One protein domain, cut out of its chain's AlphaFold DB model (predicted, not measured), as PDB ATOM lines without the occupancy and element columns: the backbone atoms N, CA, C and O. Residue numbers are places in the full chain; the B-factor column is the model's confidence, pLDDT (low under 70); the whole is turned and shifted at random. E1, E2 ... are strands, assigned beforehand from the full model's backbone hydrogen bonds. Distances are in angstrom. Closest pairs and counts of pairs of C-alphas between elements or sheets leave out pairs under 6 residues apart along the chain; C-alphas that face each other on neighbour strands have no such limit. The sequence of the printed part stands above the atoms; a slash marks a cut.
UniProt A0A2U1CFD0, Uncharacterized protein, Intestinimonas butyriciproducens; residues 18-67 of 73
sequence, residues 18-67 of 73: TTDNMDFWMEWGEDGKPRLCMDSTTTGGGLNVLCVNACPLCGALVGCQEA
ATOM      1  N   THR A  18     -41.839 -51.006  37.773       88.12
ATOM      2  CA  THR A  18     -41.310 -51.501  36.502       88.12
ATOM      3  C   THR A  18     -41.481 -53.011  36.376       88.12
ATOM      4  O   THR A  18     -41.711 -53.735  37.341       88.12
ATOM      5  N   THR A  19     -41.398 -53.515  35.144       90.25
ATOM      6  CA  THR A  19     -41.620 -54.937  34.824       90.25
ATOM      7  C   THR A  19     -40.575 -55.884  35.414       90.25
ATOM      8  O   THR A  19     -40.803 -57.086  35.480       90.25
ATOM      9  N   ASP A  20     -39.425 -55.356  35.814       87.12
ATOM     10  CA  ASP A  20     -38.340 -56.047  36.514       87.12
ATOM     11  C   ASP A  20     -38.473 -55.958  38.046       87.12
ATOM     12  O   ASP A  20     -37.503 -56.186  38.766       87.12
ATOM     13  N   ASN A  21     -39.683 -55.675  38.547       87.94
ATOM     14  CA  ASN A  21     -40.031 -55.550  39.964       87.94
ATOM     15  C   ASN A  21     -39.272 -54.447  40.713       87.94
ATOM     16  O   ASN A  21     -39.178 -54.510  41.939       87.94
ATOM     17  N   MET A  22     -38.740 -53.445  40.014       91.06
ATOM     18  CA  MET A  22     -38.143 -52.277  40.655       91.06
ATOM     19  C   MET A  22     -39.186 -51.175  40.819       91.06
ATOM     20  O   MET A  22     -40.166 -51.083  40.080       91.06
ATOM     21  N   ASP A  23     -38.961 -50.313  41.797       93.00
ATOM     22  CA  ASP A  23     -39.781 -49.135  41.996       93.00
ATOM     23  C   ASP A  23     -38.976 -47.856  41.794       93.00
ATOM     24  O   ASP A  23     -37.846 -47.739  42.263       93.00
ATOM     25  N   PHE A  24     -39.601 -46.862  41.167       92.62
ATOM     26  CA  PHE A  24     -39.011 -45.558  40.887       92.62
ATOM     27  C   PHE A  24     -39.930 -44.428  41.334       92.62
ATOM     28  O   PHE A  24     -41.118 -44.416  41.007       92.62
ATOM     29  N   TRP A  25     -39.383 -43.444  42.038       91.88
ATOM     30  CA  TRP A  25     -40.108 -42.227  42.399       91.88
ATOM     31  C   TRP A  25     -39.155 -41.047  42.572       91.88
ATOM     32  O   TRP A  25     -37.936 -41.208  42.639       91.88
ATOM     33  N   MET A  26     -39.725 -39.847  42.617       88.88
ATOM     34  CA  MET A  26     -38.990 -38.622  42.911       88.88
ATOM     35  C   MET A  26     -39.256 -38.189  44.350       88.88
ATOM     36  O   MET A  26     -40.411 -38.073  44.765       88.88
ATOM     37  N   GLU A  27     -38.190 -37.903  45.089       88.88
ATOM     38  CA  GLU A  27     -38.242 -37.232  46.388       88.88
ATOM     39  C   GLU A  27     -37.532 -35.889  46.316       88.88
ATOM     40  O   GLU A  27     -36.626 -35.683  45.511       88.88
ATOM     41  N   TRP A  28     -37.936 -34.961  47.175       84.88
ATOM     42  CA  TRP A  28     -37.256 -33.686  47.334       84.88
ATOM     43  C   TRP A  28     -36.554 -33.716  48.677       84.88
ATOM     44  O   TRP A  28     -37.192 -33.929  49.708       84.88
ATOM     45  N   GLY A  29     -35.232 -33.559  48.647       83.44
ATOM     46  CA  GLY A  29     -34.449 -33.469  49.870       83.44
ATOM     47  C   GLY A  29     -34.781 -32.203  50.655       83.44
ATOM     48  O   GLY A  29     -35.376 -31.263  50.128       83.44
ATOM     49  N   GLU A  30     -34.335 -32.151  51.909       85.06
ATOM     50  CA  GLU A  30     -34.434 -30.945  52.749       85.06
ATOM     51  C   GLU A  30     -33.719 -29.734  52.127       85.06
ATOM     52  O   GLU A  30     -34.059 -28.591  52.407       85.06
ATOM     53  N   ASP A  31     -32.768 -29.981  51.223       84.94
ATOM     54  CA  ASP A  31     -32.092 -28.975  50.406       84.94
ATOM     55  C   ASP A  31     -32.934 -28.465  49.221       84.94
ATOM     56  O   ASP A  31     -32.434 -27.731  48.369       84.94
ATOM     57  N   GLY A  32     -34.198 -28.885  49.128       80.00
ATOM     58  CA  GLY A  32     -35.128 -28.526  48.061       80.00
ATOM     59  C   GLY A  32     -34.792 -29.153  46.709       80.00
ATOM     60  O   GLY A  32     -35.461 -28.842  45.723       80.00
ATOM     61  N   LYS A  33     -33.772 -30.020  46.637       83.56
ATOM     62  CA  LYS A  33     -33.290 -30.617  45.387       83.56
ATOM     63  C   LYS A  33     -34.005 -31.929  45.069       83.56
ATOM     64  O   LYS A  33     -34.192 -32.747  45.975       83.56
ATOM     65  N   PRO A  34     -34.337 -32.172  43.790       86.12
ATOM     66  CA  PRO A  34     -34.940 -33.426  43.377       86.12
ATOM     67  C   PRO A  34     -33.943 -34.587  43.433       86.12
ATOM     68  O   PRO A  34     -32.778 -34.477  43.035       86.12
ATOM     69  N   ARG A  35     -34.436 -35.735  43.886       90.25
ATOM     70  CA  ARG A  35     -33.715 -36.996  43.995       90.25
ATOM     71  C   ARG A  35     -34.544 -38.094  43.347       90.25
ATOM     72  O   ARG A  35     -35.716 -38.262  43.670       90.25
ATOM     73  N   LEU A  36     -33.930 -38.829  42.433       91.56
ATOM     74  CA  LEU A  36     -34.495 -40.043  41.870       91.56
ATOM     75  C   LEU A  36     -34.188 -41.197  42.820       91.56
ATOM     76  O   LEU A  36     -33.021 -41.535  43.027       91.56
ATOM     77  N   CYS A  37     -35.235 -41.797  43.363       93.06
ATOM     78  CA  CYS A  37     -35.154 -42.974  44.209       93.06
ATOM     79  C   CYS A  37     -35.492 -44.214  43.379       93.06
ATOM     80  O   CYS A  37     -36.479 -44.225  42.640       93.06
ATOM     81  N   MET A  38     -34.652 -45.239  43.494       93.75
ATOM     82  CA  MET A  38     -34.814 -46.542  42.855       93.75
ATOM     83  C   MET A  38     -34.708 -47.626  43.924       93.75
ATOM     84  O   MET A  38     -33.653 -47.788  44.542       93.75
ATOM     85  N   ASP A  39     -35.783 -48.374  44.126       94.81
ATOM     86  CA  ASP A  39     -35.839 -49.494  45.059       94.81
ATOM     87  C   ASP A  39     -35.831 -50.816  44.296       94.81
ATOM     88  O   ASP A  39     -36.695 -51.093  43.466       94.81
ATOM     89  N   SER A  40     -34.813 -51.617  44.591       91.88
ATOM     90  CA  SER A  40     -34.610 -52.967  44.061       91.88
ATOM     91  C   SER A  40     -34.545 -54.011  45.182       91.88
ATOM     92  O   SER A  40     -34.046 -55.119  44.994       91.88
ATOM     93  N   THR A  41     -35.022 -53.681  46.385       90.19
ATOM     94  CA  THR A  41     -34.995 -54.583  47.550       90.19
ATOM     95  C   THR A  41     -35.806 -55.858  47.315       90.19
ATOM     96  O   THR A  41     -35.412 -56.936  47.758       90.19
ATOM     97  N   THR A  42     -36.884 -55.767  46.535       85.69
ATOM     98  CA  THR A  42     -37.728 -56.886  46.079       85.69
ATOM     99  C   THR A  42     -36.983 -57.900  45.204       85.69
ATOM    100  O   THR A  42     -37.410 -59.049  45.108       85.69
ATOM    101  N   THR A  43     -35.865 -57.509  44.584       85.00
ATOM    102  CA  THR A  43     -35.037 -58.354  43.708       85.00
ATOM    103  C   THR A  43     -33.664 -58.677  44.307       85.00
ATOM    104  O   THR A  43     -32.797 -59.212  43.618       85.00
ATOM    105  N   GLY A  44     -33.468 -58.408  45.605       86.69
ATOM    106  CA  GLY A  44     -32.215 -58.668  46.325       86.69
ATOM    107  C   GLY A  44     -31.152 -57.572  46.179       86.69
ATOM    108  O   GLY A  44     -30.008 -57.785  46.577       86.69
ATOM    109  N   GLY A  45     -31.515 -56.420  45.607       89.31
ATOM    110  CA  GLY A  45     -30.682 -55.224  45.528       89.31
ATOM    111  C   GLY A  45     -30.836 -54.311  46.750       89.31
ATOM    112  O   GLY A  45     -30.857 -54.761  47.895       89.31
ATOM    113  N   GLY A  46     -30.936 -53.005  46.507       92.88
ATOM    114  CA  GLY A  46     -31.049 -51.985  47.550       92.88
ATOM    115  C   GLY A  46     -31.747 -50.710  47.084       92.88
ATOM    116  O   GLY A  46     -32.249 -50.630  45.959       92.88
ATOM    117  N   LEU A  47     -31.762 -49.712  47.967       94.50
ATOM    118  CA  LEU A  47     -32.249 -48.369  47.668       94.50
ATOM    119  C   LEU A  47     -31.102 -47.518  47.115       94.50
ATOM    120  O   LEU A  47     -30.121 -47.260  47.812       94.50
ATOM    121  N   ASN A  48     -31.249 -47.055  45.878       93.38
ATOM    122  CA  ASN A  48     -30.340 -46.107  45.250       93.38
ATOM    123  C   ASN A  48     -31.011 -44.738  45.165       93.38
ATOM    124  O   ASN A  48     -32.168 -44.633  44.764       93.38
ATOM    125  N   VAL A  49     -30.270 -43.689  45.519       93.44
ATOM    126  CA  VAL A  49     -30.759 -42.307  45.498       93.44
ATOM    127  C   VAL A  49     -29.786 -41.455  44.695       93.44
ATOM    128  O   VAL A  49     -28.606 -41.359  45.030       93.44
ATOM    129  N   LEU A  50     -30.282 -40.838  43.625       91.44
ATOM    130  CA  LEU A  50     -29.497 -40.034  42.691       91.44
ATOM    131  C   LEU A  50     -30.006 -38.595  42.693       91.44
ATOM    132  O   LEU A  50     -31.180 -38.353  42.434       91.44
ATOM    133  N   CYS A  51     -29.125 -37.626  42.930       90.56
ATOM    134  CA  CYS A  51     -29.462 -36.220  42.719       90.56
ATOM    135  C   CYS A  51     -29.628 -35.957  41.220       90.56
ATOM    136  O   CYS A  51     -28.720 -36.246  40.437       90.56
ATOM    137  N   VAL A  52     -30.763 -35.388  40.821       88.12
ATOM    138  CA  VAL A  52     -31.077 -35.113  39.413       88.12
ATOM    139  C   VAL A  52     -31.506 -33.661  39.237       88.12
ATOM    140  O   VAL A  52     -32.084 -33.060  40.134       88.12
ATOM    141  N   ASN A  53     -31.222 -33.089  38.069       86.50
ATOM    142  CA  ASN A  53     -31.676 -31.751  37.666       86.50
ATOM    143  C   ASN A  53     -32.725 -31.798  36.539       86.50
ATOM    144  O   ASN A  53     -33.322 -30.778  36.201       86.50
ATOM    145  N   ALA A  54     -32.956 -32.979  35.966       84.94
ATOM    146  CA  ALA A  54     -33.937 -33.230  34.925       84.94
ATOM    147  C   ALA A  54     -34.645 -34.563  35.180       84.94
ATOM    148  O   ALA A  54     -34.045 -35.521  35.670       84.94
ATOM    149  N   CYS A  55     -35.930 -34.628  34.839       85.56
ATOM    150  CA  CYS A  55     -36.730 -35.832  34.977       85.56
ATOM    151  C   CYS A  55     -36.274 -36.858  33.931       85.56
ATOM    152  O   CYS A  55     -36.299 -36.542  32.740       85.56
ATOM    153  N   PRO A  56     -35.931 -38.097  34.320       84.38
ATOM    154  CA  PRO A  56     -35.459 -39.101  33.368       84.38
ATOM    155  C   PRO A  56     -36.553 -39.587  32.404       84.38
ATOM    156  O   PRO A  56     -36.235 -40.168  31.374       84.38
ATOM    157  N   LEU A  57     -37.835 -39.347  32.710       86.00
ATOM    158  CA  LEU A  57     -38.950 -39.810  31.880       86.00
ATOM    159  C   LEU A  57     -39.403 -38.782  30.835       86.00
ATOM    160  O   LEU A  57     -39.772 -39.160  29.730       86.00
ATOM    161  N   CYS A  58     -39.383 -37.486  31.159       86.00
ATOM    162  CA  CYS A  58     -39.845 -36.436  30.241       86.00
ATOM    163  C   CYS A  58     -38.781 -35.392  29.880       86.00
ATOM    164  O   CYS A  58     -39.059 -34.502  29.079       86.00
ATOM    165  N   GLY A  59     -37.591 -35.454  30.482       83.69
ATOM    166  CA  GLY A  59     -36.502 -34.497  30.267       83.69
ATOM    167  C   GLY A  59     -36.762 -33.095  30.826       83.69
ATOM    168  O   GLY A  59     -35.912 -32.222  30.678       83.69
ATOM    169  N   ALA A  60     -37.918 -32.853  31.457       82.88
ATOM    170  CA  ALA A  60     -38.219 -31.561  32.060       82.88
ATOM    171  C   ALA A  60     -37.228 -31.266  33.188       82.88
ATOM    172  O   ALA A  60     -36.965 -32.136  34.021       82.88
ATOM    173  N   LEU A  61     -36.705 -30.039  33.222       80.81
ATOM    174  CA  LEU A  61     -35.907 -29.575  34.350       80.81
ATOM    175  C   LEU A  61     -36.767 -29.627  35.609       80.81
ATOM    176  O   LEU A  61     -37.850 -29.044  35.656       80.81
ATOM    177  N   VAL A  62     -36.281 -30.349  36.610       73.38
ATOM    178  CA  VAL A  62     -36.925 -30.442  37.916       73.38
ATOM    179  C   VAL A  62     -36.127 -29.493  38.793       73.38
ATOM    180  O   VAL A  62     -35.014 -29.805  39.211       73.38
ATOM    181  N   GLY A  63     -36.614 -28.260  38.918       61.72
ATOM    182  CA  GLY A  63     -35.918 -27.219  39.669       61.72
ATOM    183  C   GLY A  63     -35.881 -27.516  41.168       61.72
ATOM    184  O   GLY A  63     -36.682 -28.304  41.680       61.72
ATOM    185  N   CYS A  64     -34.979 -26.830  41.881       53.09
ATOM    186  CA  CYS A  64     -35.185 -26.589  43.306       53.09
ATOM    187  C   CYS A  64     -36.536 -25.884  43.478       53.09
ATOM    188  O   CYS A  64     -36.874 -25.022  42.666       53.09
ATOM    189  N   GLN A  65     -37.303 -26.236  44.509       52.22
ATOM    190  CA  GLN A  65     -38.639 -25.690  44.796       52.22
ATOM    191  C   GLN A  65     -38.611 -24.209  45.260       52.22
ATOM    192  O   GLN A  65     -39.323 -23.829  46.176       52.22
ATOM    193  N   GLU A  66     -37.823 -23.362  44.605       44.09
ATOM    194  CA  GLU A  66     -37.731 -21.909  44.802       44.09
ATOM    195  C   GLU A  66     -38.196 -21.185  43.518       44.09
ATOM    196  O   GLU A  66     -37.604 -20.199  43.098       44.09
ATOM    197  N   ALA A  67     -39.176 -21.733  42.783       43.94
ATOM    198  CA  ALA A  67     -39.640 -21.117  41.528       43.94
ATOM    199  C   ALA A  67     -41.083 -21.453  41.107       43.94
ATOM    200  O   ALA A  67     -41.490 -21.089  40.008       43.94
TER     201      ALA A  67
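What this domain is: This is residues 18 to 67 of the 73 residues of an uncharacterized protein of Intestinimonas butyriciproducens (UniProt A0A2U1CFD0). With little regular structure, this is a narrow three-stranded ribbon, E1, E2 and E3, followed by a long tail, residues 52 to 67, that loops out off one face of the ribbon. The printed part has 50 residues, 17 of them in the three named strands, with no named helix; the class is all strand, the order E1 E2 E3 and antiparallel. It is flat, 38 by 23 by 10 A, and only just loose, close to compact, with a radius of gyration of the C-alphas of 12.1 A.

How they stand to each other: Look first at E1, residues 23 to 28, and E2, residues 34 to 39, an antiparallel hairpin at 154 degrees: N 25 and O 37 are 3.1 A apart, within hydrogen-bond range. E3, residues 47 to 51, makes a hairpin with E2 at 160 degrees; N 36 and O 50 are 2.8 A apart, within hydrogen-bond range. The three form a meander, each strand the antiparallel neighbour of the one before; E1 and E3 are edge strands.

Where its parts are: Find C-alpha 23 at (-39.781, -49.135, 41.996); E1 runs 16.5 A from there. E2 spans 16.2 A, and E3 13.4 A to C-alpha 51 at (-29.462, -36.220, 42.719).

The domain as a whole: The C-alphas of Gly 44 and Ala 67, the two farthest apart, are 38.6 A apart. The printed part has no cut; E1 to E2 is a tight link, E2 to E3 a short one. Confidence is low, under 70, at residues 63 to 67.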